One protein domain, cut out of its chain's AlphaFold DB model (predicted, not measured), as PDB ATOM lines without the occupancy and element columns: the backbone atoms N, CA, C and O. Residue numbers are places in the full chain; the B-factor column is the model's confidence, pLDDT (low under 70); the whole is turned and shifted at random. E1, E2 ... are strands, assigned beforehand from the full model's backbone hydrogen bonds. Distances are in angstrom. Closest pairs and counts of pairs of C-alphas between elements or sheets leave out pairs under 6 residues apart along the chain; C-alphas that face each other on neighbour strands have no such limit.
ATOM      1  N   TYR A 182      94.074 141.659  79.943       94.19
ATOM      2  CA  TYR A 182      93.109 140.921  79.132       94.19
ATOM      3  C   TYR A 182      92.952 139.499  79.650       94.19
ATOM      4  O   TYR A 182      93.682 139.056  80.536       94.19
ATOM      5  N   GLN A 183      92.002 138.773  79.078       93.00
ATOM      6  CA  GLN A 183      91.755 137.374  79.383       93.00
ATOM      7  C   GLN A 183      91.768 136.519  78.105       93.00
ATOM      8  O   GLN A 183      91.380 136.990  77.034       93.00
ATOM      9  N   THR A 184      92.259 135.285  78.211       93.88
ATOM     10  CA  THR A 184      92.439 134.330  77.098       93.88
ATOM     11  C   THR A 184      92.311 132.894  77.608       93.88
ATOM     12  O   THR A 184      92.511 132.630  78.795       93.88
ATOM     13  N   ASP A 185      92.000 131.955  76.719       93.56
ATOM     14  CA  ASP A 185      92.009 130.520  77.030       93.56
ATOM     15  C   ASP A 185      93.364 129.852  76.739       93.56
ATOM     16  O   ASP A 185      93.626 128.747  77.218       93.56
ATOM     17  N   ASP A 186      94.250 130.540  76.012       93.50
ATOM     18  CA  ASP A 186      95.573 130.052  75.624       93.50
ATOM     19  C   ASP A 186      96.642 131.140  75.823       93.50
ATOM     20  O   ASP A 186      96.490 132.279  75.382       93.50
ATOM     21  N   ILE A 187      97.721 130.774  76.518       93.38
ATOM     22  CA  ILE A 187      98.879 131.626  76.839       93.38
ATOM     23  C   ILE A 187     100.164 131.185  76.118       93.38
ATOM     24  O   ILE A 187     101.254 131.690  76.406       93.38
ATOM     25  N   SER A 188     100.043 130.209  75.214       91.38
ATOM     26  CA  SER A 188     101.114 129.692  74.359       91.38
ATOM     27  C   SER A 188     101.030 130.226  72.927       91.38
ATOM     28  O   SER A 188     102.064 130.364  72.275       91.38
ATOM     29  N   ASN A 189      99.831 130.599  72.466       89.94
ATOM     30  CA  ASN A 189      99.585 131.161  71.141       89.94
ATOM     31  C   ASN A 189      99.234 132.657  71.211       89.94
ATOM     32  O   ASN A 189      98.198 133.030  71.758       89.94
ATOM     33  N   ILE A 190     100.081 133.522  70.647       85.06
ATOM     34  CA  ILE A 190      99.892 134.986  70.669       85.06
ATOM     35  C   ILE A 190      98.613 135.416  69.932       85.06
ATOM     36  O   ILE A 190      97.977 136.385  70.357       85.06
ATOM     37  N   GLY A 191      98.230 134.679  68.884       81.69
ATOM     38  CA  GLY A 191      97.018 134.915  68.095       81.69
ATOM     39  C   GLY A 191      95.749 134.314  68.699       81.69
ATOM     40  O   GLY A 191      94.706 134.290  68.048       81.69
ATOM     41  N   ALA A 192      95.818 133.794  69.929       81.56
ATOM     42  CA  ALA A 192      94.629 133.385  70.665       81.56
ATOM     43  C   ALA A 192      93.683 134.575  70.890       81.56
ATOM     44  O   ALA A 192      94.109 135.727  70.982       81.56
ATOM     45  N   GLU A 193      92.387 134.284  71.004       87.31
ATOM     46  CA  GLU A 193      91.367 135.301  71.240       87.31
ATOM     47  C   GLU A 193      91.632 136.037  72.562       87.31
ATOM     48  O   GLU A 193      91.658 135.435  73.640       87.31
ATOM     49  N   LYS A 194      91.814 137.356  72.473       91.50
ATOM     50  CA  LYS A 194      92.016 138.240  73.622       91.50
ATOM     51  C   LYS A 194      90.712 138.977  73.879       91.50
ATOM     52  O   LYS A 194      90.245 139.714  73.017       91.50
ATOM     53  N   ALA A 195      90.140 138.808  75.065       91.25
ATOM     54  CA  ALA A 195      89.041 139.651  75.518       91.25
ATOM     55  C   ALA A 195      89.586 140.694  76.495       91.25
ATOM     56  O   ALA A 195      90.222 140.347  77.493       91.25
ATOM     57  N   VAL A 196      89.355 141.972  76.197       91.31
ATOM     58  CA  VAL A 196      89.721 143.075  77.091       91.31
ATOM     59  C   VAL A 196      89.018 142.891  78.433       91.31
ATOM     60  O   VAL A 196      87.858 142.483  78.482       91.31
ATOM     61  N   LEU A 197      89.741 143.166  79.516       90.75
ATOM     62  CA  LEU A 197      89.217 143.101  80.872       90.75
ATOM     63  C   LEU A 197      89.333 144.488  81.510       90.75
ATOM     64  O   LEU A 197      90.431 145.042  81.570       90.75
ATOM     65  N   GLY A 198      88.212 145.047  81.969       91.00
ATOM     66  CA  GLY A 198      88.170 146.328  82.667       91.00
ATOM     67  C   GLY A 198      88.991 146.304  83.955       91.00
ATOM     68  O   GLY A 198      89.015 145.303  84.684       91.00
ATOM     69  N   TYR A 199      89.687 147.405  84.234       93.31
ATOM     70  CA  TYR A 199      90.525 147.535  85.419       93.31
ATOM     71  C   TYR A 199      90.648 148.978  85.915       93.31
ATOM     72  O   TYR A 199      90.748 149.931  85.143       93.31
ATOM     73  N   GLU A 200      90.791 149.105  87.231       94.12
ATOM     74  CA  GLU A 200      91.127 150.334  87.933       94.12
ATOM     75  C   GLU A 200      92.613 150.304  88.331       94.12
ATOM     76  O   GLU A 200      93.077 149.438  89.087       94.12
ATOM     77  N   LYS A 201      93.392 151.282  87.860       94.56
ATOM     78  CA  LYS A 201      94.766 151.500  88.331       94.56
ATOM     79  C   LYS A 201      94.742 152.267  89.654       94.56
ATOM     80  O   LYS A 201      94.708 153.494  89.658       94.56
ATOM     81  N   ILE A 202      94.823 151.549  90.774       95.69
ATOM     82  CA  ILE A 202      94.871 152.161  92.113       95.69
ATOM     83  C   ILE A 202      96.179 152.941  92.295       95.69
ATOM     84  O   ILE A 202      96.180 154.072  92.774       95.69
ATOM     85  N   ASN A 203      97.310 152.328  91.940       94.44
ATOM     86  CA  ASN A 203      98.632 152.958  91.924       94.44
ATOM     87  C   ASN A 203      99.594 152.132  91.030       94.44
ATOM     88  O   ASN A 203      99.207 151.075  90.535       94.44
ATOM     89  N   PRO A 204     100.853 152.560  90.798       93.88
ATOM     90  CA  PRO A 204     101.771 151.843  89.903       93.88
ATOM     91  C   PRO A 204     102.065 150.382  90.275       93.88
ATOM     92  O   PRO A 204     102.464 149.621  89.400       93.88
ATOM     93  N   VAL A 205     101.866 149.988  91.538       96.06
ATOM     94  CA  VAL A 205     102.142 148.642  92.068       96.06
ATOM     95  C   VAL A 205     100.870 147.864  92.428       96.06
ATOM     96  O   VAL A 205     100.965 146.793  93.029       96.06
ATOM     97  N   LYS A 206      99.683 148.394  92.099       96.75
ATOM     98  CA  LYS A 206      98.396 147.785  92.448       96.75
ATOM     99  C   LYS A 206      97.293 148.125  91.442       96.75
ATOM    100  O   LYS A 206      96.974 149.297  91.236       96.75
ATOM    101  N   TYR A 207      96.654 147.088  90.910       95.94
ATOM    102  CA  TYR A 207      95.547 147.164  89.956       95.94
ATOM    103  C   TYR A 207      94.368 146.339  90.466       95.94
ATOM    104  O   TYR A 207      94.573 145.297  91.093       95.94
ATOM    105  N   ARG A 208      93.146 146.798  90.196       94.50
ATOM    106  CA  ARG A 208      91.909 146.091  90.529       94.50
ATOM    107  C   ARG A 208      91.140 145.743  89.262       94.50
ATOM    108  O   ARG A 208      90.946 146.610  88.426       94.50
ATOM    109  N   LEU A 209      90.695 144.500  89.140       92.75
ATOM    110  CA  LEU A 209      89.848 144.033  88.047       92.75
ATOM    111  C   LEU A 209      88.399 144.473  88.301       92.75
ATOM    112  O   LEU A 209      87.888 144.313  89.415       92.75
ATOM    113  N   GLU A 210      87.762 145.055  87.288       87.56
ATOM    114  CA  GLU A 210      86.378 145.548  87.354       87.56
ATOM    115  C   GLU A 210      85.378 144.496  86.864       87.56
ATOM    116  O   GLU A 210      84.309 144.328  87.455       87.56
ATOM    117  N   ASP A 211      85.758 143.761  85.820       79.25
ATOM    118  CA  ASP A 211      84.903 142.789  85.150       79.25
ATOM    119  C   ASP A 211      85.041 141.380  85.731       79.25
ATOM    120  O   ASP A 211      86.078 140.982  86.272       79.25
ATOM    121  N   ASN A 212      83.985 140.581  85.568       79.81
ATOM    122  CA  ASN A 212      84.051 139.159  85.878       79.81
ATOM    123  C   ASN A 212      84.912 138.442  84.835       79.81
ATOM    124  O   ASN A 212      84.663 138.533  83.633       79.81
ATOM    125  N   VAL A 213      85.887 137.674  85.313       83.69
ATOM    126  CA  VAL A 213      86.712 136.823  84.459       83.69
ATOM    127  C   VAL A 213      85.873 135.653  83.947       83.69
ATOM    128  O   VAL A 213      85.251 134.932  84.725       83.69
ATOM    129  N   SER A 214      85.864 135.466  82.633       86.00
ATOM    130  CA  SER A 214      85.119 134.417  81.933       86.00
ATOM    131  C   SER A 214      86.009 133.450  81.147       86.00
ATOM    132  O   SER A 214      85.504 132.452  80.640       86.00
ATOM    133  N   ARG A 215      87.306 133.746  81.002       89.31
ATOM    134  CA  ARG A 215      88.296 132.894  80.321       89.31
ATOM    135  C   ARG A 215      89.235 132.228  81.323       89.31
ATOM    136  O   ARG A 215      89.315 132.640  82.479       89.31
ATOM    137  N   LYS A 216      89.973 131.213  80.869       91.94
ATOM    138  CA  LYS A 216      90.869 130.423  81.730       91.94
ATOM    139  C   LYS A 216      91.986 131.251  82.380       91.94
ATOM    140  O   LYS A 216      92.338 131.009  83.537       91.94
ATOM    141  N   TYR A 217      92.545 132.208  81.642       94.25
ATOM    142  CA  TYR A 217      93.688 132.999  82.081       94.25
ATOM    143  C   TYR A 217      93.402 134.495  82.067       94.25
ATOM    144  O   TYR A 217      92.813 135.010  81.120       94.25
ATOM    145  N   VAL A 218      93.920 135.196  83.075       94.88
ATOM    146  CA  VAL A 218      94.113 136.653  83.063       94.88
ATOM    147  C   VAL A 218      95.574 136.935  82.755       94.88
ATOM    148  O   VAL A 218      96.460 136.367  83.390       94.88
ATOM    149  N   VAL A 219      95.833 137.821  81.802       95.81
ATOM    150  CA  VAL A 219      97.170 138.232  81.378       95.81
ATOM    151  C   VAL A 219      97.393 139.691  81.750       95.81
ATOM    152  O   VAL A 219      96.536 140.541  81.513       95.81
ATOM    153  N   PHE A 220      98.561 139.974  82.318       96.50
ATOM    154  CA  PHE A 220      99.019 141.305  82.687       96.50
ATOM    155  C   PHE A 220     100.323 141.619  81.956       96.50
ATOM    156  O   PHE A 220     101.341 140.951  82.157       96.50
ATOM    157  N   THR A 221     100.290 142.646  81.109       96.31
ATOM    158  CA  THR A 221     101.329 142.917  80.100       96.31
ATOM    159  C   THR A 221     102.602 143.565  80.649       96.31
ATOM    160  O   THR A 221     103.454 143.996  79.873       96.31
ATOM    161  N   GLU A 222     102.746 143.700  81.969       95.88
ATOM    162  CA  GLU A 222     104.041 144.069  82.543       95.88
ATOM    163  C   GLU A 222     105.062 142.946  82.328       95.88
ATOM    164  O   GLU A 222     104.670 141.774  82.259       95.88
ATOM    165  N   PRO A 223     106.369 143.268  82.256       94.94
ATOM    166  CA  PRO A 223     107.408 142.252  82.175       94.94
ATOM    167  C   PRO A 223     107.252 141.211  83.286       94.94
ATOM    168  O   PRO A 223     106.918 141.537  84.433       94.94
ATOM    169  N   TYR A 224     107.478 139.946  82.938       96.88
ATOM    170  CA  TYR A 224     107.315 138.829  83.859       96.88
ATOM    171  C   TYR A 224     108.115 139.044  85.150       96.88
ATOM    172  O   TYR A 224     109.327 139.281  85.121       96.88
ATOM    173  N   SER A 225     107.442 138.898  86.288       96.00
ATOM    174  CA  SER A 225     108.067 138.893  87.605       96.00
ATOM    175  C   SER A 225     107.229 138.078  88.579       96.00
ATOM    176  O   SER A 225     106.030 138.299  88.706       96.00
ATOM    177  N   GLU A 226     107.873 137.201  89.347       96.31
ATOM    178  CA  GLU A 226     107.217 136.437  90.421       96.31
ATOM    179  C   GLU A 226     106.658 137.332  91.542       96.31
ATOM    180  O   GLU A 226     105.826 136.899  92.342       96.31
ATOM    181  N   ASP A 227     107.096 138.593  91.589       96.88
ATOM    182  CA  ASP A 227     106.622 139.588  92.541       96.88
ATOM    183  C   ASP A 227     105.242 140.161  92.161       96.88
ATOM    184  O   ASP A 227     104.567 140.705  93.035       96.88
ATOM    185  N   TRP A 228     104.791 140.034  90.905       97.19
ATOM    186  CA  TRP A 228     103.435 140.412  90.493       97.19
ATOM    187  C   TRP A 228     102.442 139.302  90.826       97.19
ATOM    188  O   TRP A 228     102.380 138.287  90.139       97.19
ATOM    189  N   LYS A 229     101.616 139.499  91.852       95.62
ATOM    190  CA  LYS A 229     100.681 138.483  92.343       95.62
ATOM    191  C   LYS A 229      99.232 138.862  92.084       95.62
ATOM    192  O   LYS A 229      98.845 139.979  92.410       95.62
ATOM    193  N   LEU A 230      98.429 137.917  91.597       93.69
ATOM    194  CA  LEU A 230      96.969 138.029  91.566       93.69
ATOM    195  C   LEU A 230      96.415 137.350  92.821       93.69
ATOM    196  O   LEU A 230      96.563 136.139  92.982       93.69
ATOM    197  N   ASP A 231      95.863 138.140  93.745       89.88
ATOM    198  CA  ASP A 231      95.348 137.679  95.047       89.88
ATOM    199  C   ASP A 231      96.322 136.752  95.802       89.88
ATOM    200  O   ASP A 231      95.966 135.724  96.377       89.88
ATOM    201  N   GLY A 232      97.608 137.114  95.773       90.62
ATOM    202  CA  GLY A 232      98.683 136.383  96.445       90.62
ATOM    203  C   GLY A 232      99.256 135.194  95.665       90.62
ATOM    204  O   GLY A 232     100.266 134.634  96.098       90.62
ATOM    205  N   ARG A 233      98.686 134.833  94.510       92.69
ATOM    206  CA  ARG A 233      99.202 133.767  93.640       92.69
ATOM    207  C   ARG A 233     100.253 134.302  92.671       92.69
ATOM    208  O   ARG A 233     100.091 135.381  92.109       92.69
ATOM    209  N   VAL A 234     101.326 133.537  92.486       95.50
ATOM    210  CA  VAL A 234     102.410 133.865  91.546       95.50
ATOM    211  C   VAL A 234     101.950 133.703  90.090       95.50
ATOM    212  O   VAL A 234     101.077 132.871  89.827       95.50
ATOM    213  N   PRO A 235     102.515 134.473  89.146       96.38
ATOM    214  CA  PRO A 235     102.172 134.355  87.742       96.38
ATOM    215  C   PRO A 235     102.867 133.157  87.096       96.38
ATOM    216  O   PRO A 235     103.962 132.745  87.481       96.38
ATOM    217  N   ILE A 236     102.252 132.659  86.034       96.06
ATOM    218  CA  ILE A 236     102.869 131.817  85.017       96.06
ATOM    219  C   ILE A 236     103.437 132.745  83.940       96.06
ATOM    220  O   ILE A 236     102.866 133.791  83.628       96.06
ATOM    221  N   LYS A 237     104.575 132.371  83.355       95.25
ATOM    222  CA  LYS A 237     105.196 133.127  82.266       95.25
ATOM    223  C   LYS A 237     104.469 132.859  80.944       95.25
ATOM    224  O   LYS A 237     104.667 131.806  80.344       95.25
ATOM    225  N   ALA A 238     103.667 133.814  80.481       94.56
ATOM    226  CA  ALA A 238     102.996 133.751  79.183       94.56
ATOM    227  C   ALA A 238     103.900 134.278  78.065       94.56
ATOM    228  O   ALA A 238     104.617 135.270  78.245       94.56
ATOM    229  N   TYR A 239     103.891 133.581  76.923       92.56
ATOM    230  CA  TYR A 239     104.704 133.885  75.731       92.56
ATOM    231  C   TYR A 239     106.207 134.084  76.006       92.56
ATOM    232  O   TYR A 239     106.921 134.710  75.231       92.56
ATOM    233  N   GLY A 240     106.702 133.590  77.146       91.44
ATOM    234  CA  GLY A 240     108.079 133.796  77.585       91.44
ATOM    235  C   GLY A 240     108.407 135.190  78.147       91.44
ATOM    236  O   GLY A 240     109.551 135.386  78.557       91.44
ATOM    237  N   VAL A 241     107.456 136.133  78.222       95.44
ATOM    238  CA  VAL A 241     107.772 137.551  78.496       95.44
ATOM    239  C   VAL A 241     106.871 138.256  79.518       95.44
ATOM    240  O   VAL A 241     107.367 139.123  80.235       95.44
ATOM    241  N   ILE A 242     105.597 137.877  79.652       96.56
ATOM    242  CA  ILE A 242     104.620 138.590  80.500       96.56
ATOM    243  C   ILE A 242     103.960 137.677  81.537       96.56
ATOM    244  O   ILE A 242     104.178 136.462  81.565       96.56
ATOM    245  N   ASN A 243     103.176 138.282  82.425       97.25
ATOM    246  CA  ASN A 243     102.525 137.611  83.544       97.25
ATOM    247  C   ASN A 243     101.156 137.062  83.119       97.25
ATOM    248  O   ASN A 243     100.355 137.790  82.538       97.25
ATOM    249  N   ALA A 244     100.856 135.809  83.455       96.25
ATOM    250  CA  ALA A 244      99.519 135.234  83.337       96.25
ATOM    251  C   ALA A 244      99.109 134.496  84.611       96.25
ATOM    252  O   ALA A 244      99.951 133.982  85.341       96.25
ATOM    253  N   TYR A 245      97.811 134.409  84.864       94.88
ATOM    254  CA  TYR A 245      97.247 133.791  86.059       94.88
ATOM    255  C   TYR A 245      96.090 132.885  85.663       94.88
ATOM    256  O   TYR A 245      95.193 133.322  84.946       94.88
ATOM    257  N   GLU A 246      96.096 131.638  86.132       92.25
ATOM    258  CA  GLU A 246      94.948 130.738  86.002       92.25
ATOM    259  C   GLU A 246      93.866 131.153  87.004       92.25
ATOM    260  O   GLU A 246      94.144 131.332  88.199       92.25
ATOM    261  N   VAL A 247      92.647 131.377  86.514       82.62
ATOM    262  CA  VAL A 247      91.573 131.956  87.325       82.62
ATOM    263  C   VAL A 247      90.659 130.864  87.865       82.62
ATOM    264  O   VAL A 247      89.995 130.161  87.114       82.62
ATOM    265  N   GLU A 248      90.609 130.752  89.194       70.31
ATOM    266  CA  GLU A 248      89.769 129.778  89.909       70.31
ATOM    267  C   GLU A 248      88.642 130.423  90.740       70.31
ATOM    268  O   GLU A 248      87.761 129.718  91.224       70.31
ATOM    269  N   SER A 249      88.635 131.748  90.945       59.41
ATOM    270  CA  SER A 249      87.578 132.434  91.709       59.41
ATOM    271  C   SER A 249      87.452 133.919  91.338       59.41
ATOM    272  O   SER A 249      88.163 134.370  90.443       59.41
ATOM    273  N   ASN A 250      86.551 134.653  92.021       65.75
ATOM    274  CA  ASN A 250      86.269 136.102  91.916       65.75
ATOM    275  C   ASN A 250      87.489 136.972  92.276       65.75
ATOM    276  O   ASN A 250      87.435 137.789  93.199       65.75
ATOM    277  N   ASN A 251      88.594 136.747  91.581       64.00
ATOM    278  CA  ASN A 251      89.883 137.350  91.817       64.00
ATOM    279  C   ASN A 251      89.841 138.820  91.402       64.00
ATOM    280  O   ASN A 251      89.265 139.141  90.359       64.00
ATOM    281  N   LYS A 252      90.414 139.720  92.207       83.56
ATOM    282  CA  LYS A 252      90.226 141.165  91.998       83.56
ATOM    283  C   LYS A 252      91.487 141.990  91.992       83.56
ATOM    284  O   LYS A 252      91.425 143.064  91.409       83.56
ATOM    285  N   GLU A 253      92.594 141.588  92.617       92.75
ATOM    286  CA  GLU A 253      93.727 142.508  92.772       92.75
ATOM    287  C   GLU A 253      95.064 141.925  92.303       92.75
ATOM    288  O   GLU A 253      95.532 140.899  92.797       92.75
ATOM    289  N   ILE A 254      95.713 142.639  91.379       95.38
ATOM    290  CA  ILE A 254      97.096 142.397  90.955       95.38
ATOM    291  C   ILE A 254      98.002 143.347  91.740       95.38
ATOM    292  O   ILE A 254      97.839 144.568  91.669       95.38
ATOM    293  N   VAL A 255      98.957 142.803  92.494       96.69
ATOM    294  CA  VAL A 255      99.820 143.551  93.419       96.69
ATOM    295  C   VAL A 255     101.283 143.172  93.220       96.69
ATOM    296  O   VAL A 255     101.619 141.992  93.183       96.69
ATOM    297  N   PHE A 256     102.173 144.165  93.171       97.38
ATOM    298  CA  PHE A 256     103.617 143.935  93.220       97.38
ATOM    299  C   PHE A 256     104.079 143.752  94.675       97.38
ATOM    300  O   PHE A 256     104.368 144.714  95.393       97.38
ATOM    301  N   ASP A 257     104.135 142.500  95.132       95.88
ATOM    302  CA  ASP A 257     104.365 142.092  96.529       95.88
ATOM    303  C   ASP A 257     105.678 142.643  97.105       95.88
ATOM    304  O   ASP A 257     105.746 143.103  98.251       95.88
ATOM    305  N   ARG A 258     106.734 142.672  96.283       95.81
ATOM    306  CA  ARG A 258     108.057 143.163  96.683       95.81
ATOM    307  C   ARG A 258     108.051 144.616  97.140       95.81
ATOM    308  O   ARG A 258     108.825 144.964  98.036       95.81
ATOM    309  N   PHE A 259     107.174 145.457  96.588       95.88
ATOM    310  CA  PHE A 259     107.075 146.845  97.031       95.88
ATOM    311  C   PHE A 259     106.698 146.926  98.513       95.88
ATOM    312  O   PHE A 259     107.361 147.621  99.277       95.88
TER     313      PHE A 259
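What this domain is: This is residues 182 to 259 of the 290 residues of an uncharacterized protein of uncultured archaeon (UniProt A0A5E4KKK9). What shape is this? Two small antiparallel sheets, E1-E4-E7-E6 and E2-E3-E8-E5, are partly face to face, nearest at E5 and E7, while E2 reaches out beyond them. What makes it up? The printed part has 78 residues with eight named strands, E1 to E8 along the chain, and no named helix; the class is all strand, though under half of the residues are in named strands. How large is it? It is compact, with a radius of gyration of the C-alphas of 11.4 A and spans of 32 by 25 by 20 A.

How they stand to each other: How is the first sheet paired? E4, residues 217 to 223, has antiparallel neighbours E1, residues 182 to 184, with N 219 and O 182 at 2.8 A, and E7, residues 242 to 246, with N 220 and O 243 at 2.8 A. E6, residues 236 to 238, forms a hairpin with E7, N 236 and O 244 being 2.7 A apart; this sheet is only just strongly twisted, up to 4.4 A off its plane. And the second? E3, residues 206 to 209, forms a hairpin with E2, residues 199 to 203, with N 200 and O 208 at 2.8 A. E8, residues 253 to 256, is antiparallel to E3, with N 207 and O 254 at 2.9 A, and to E5, residues 228 to 230, with N 229 and O 255 at 2.8 A. Where do the sheets come near? The closest C-alphas of E5 and E7, Leu 230 and Tyr 245, are 7.0 A apart.

Where its parts are: Where does E1 begin? C-alpha 182 is at (93.109, 140.921, 79.132). Which strands are longer? E4 spans 16.5 A, E7 13.6 A and E2 11.7 A. Where does E8 end? C-alpha 256 is at (103.617, 143.935, 93.220).

The domain as a whole: Which link is long? E1 to E2, with 14 residues between; residues 195 to 196 pair antiparallel with 182 to 183 of E1. Is anything cut or uncertain? The printed part has no cut, and residues 249 to 251 have pLDDT under 70.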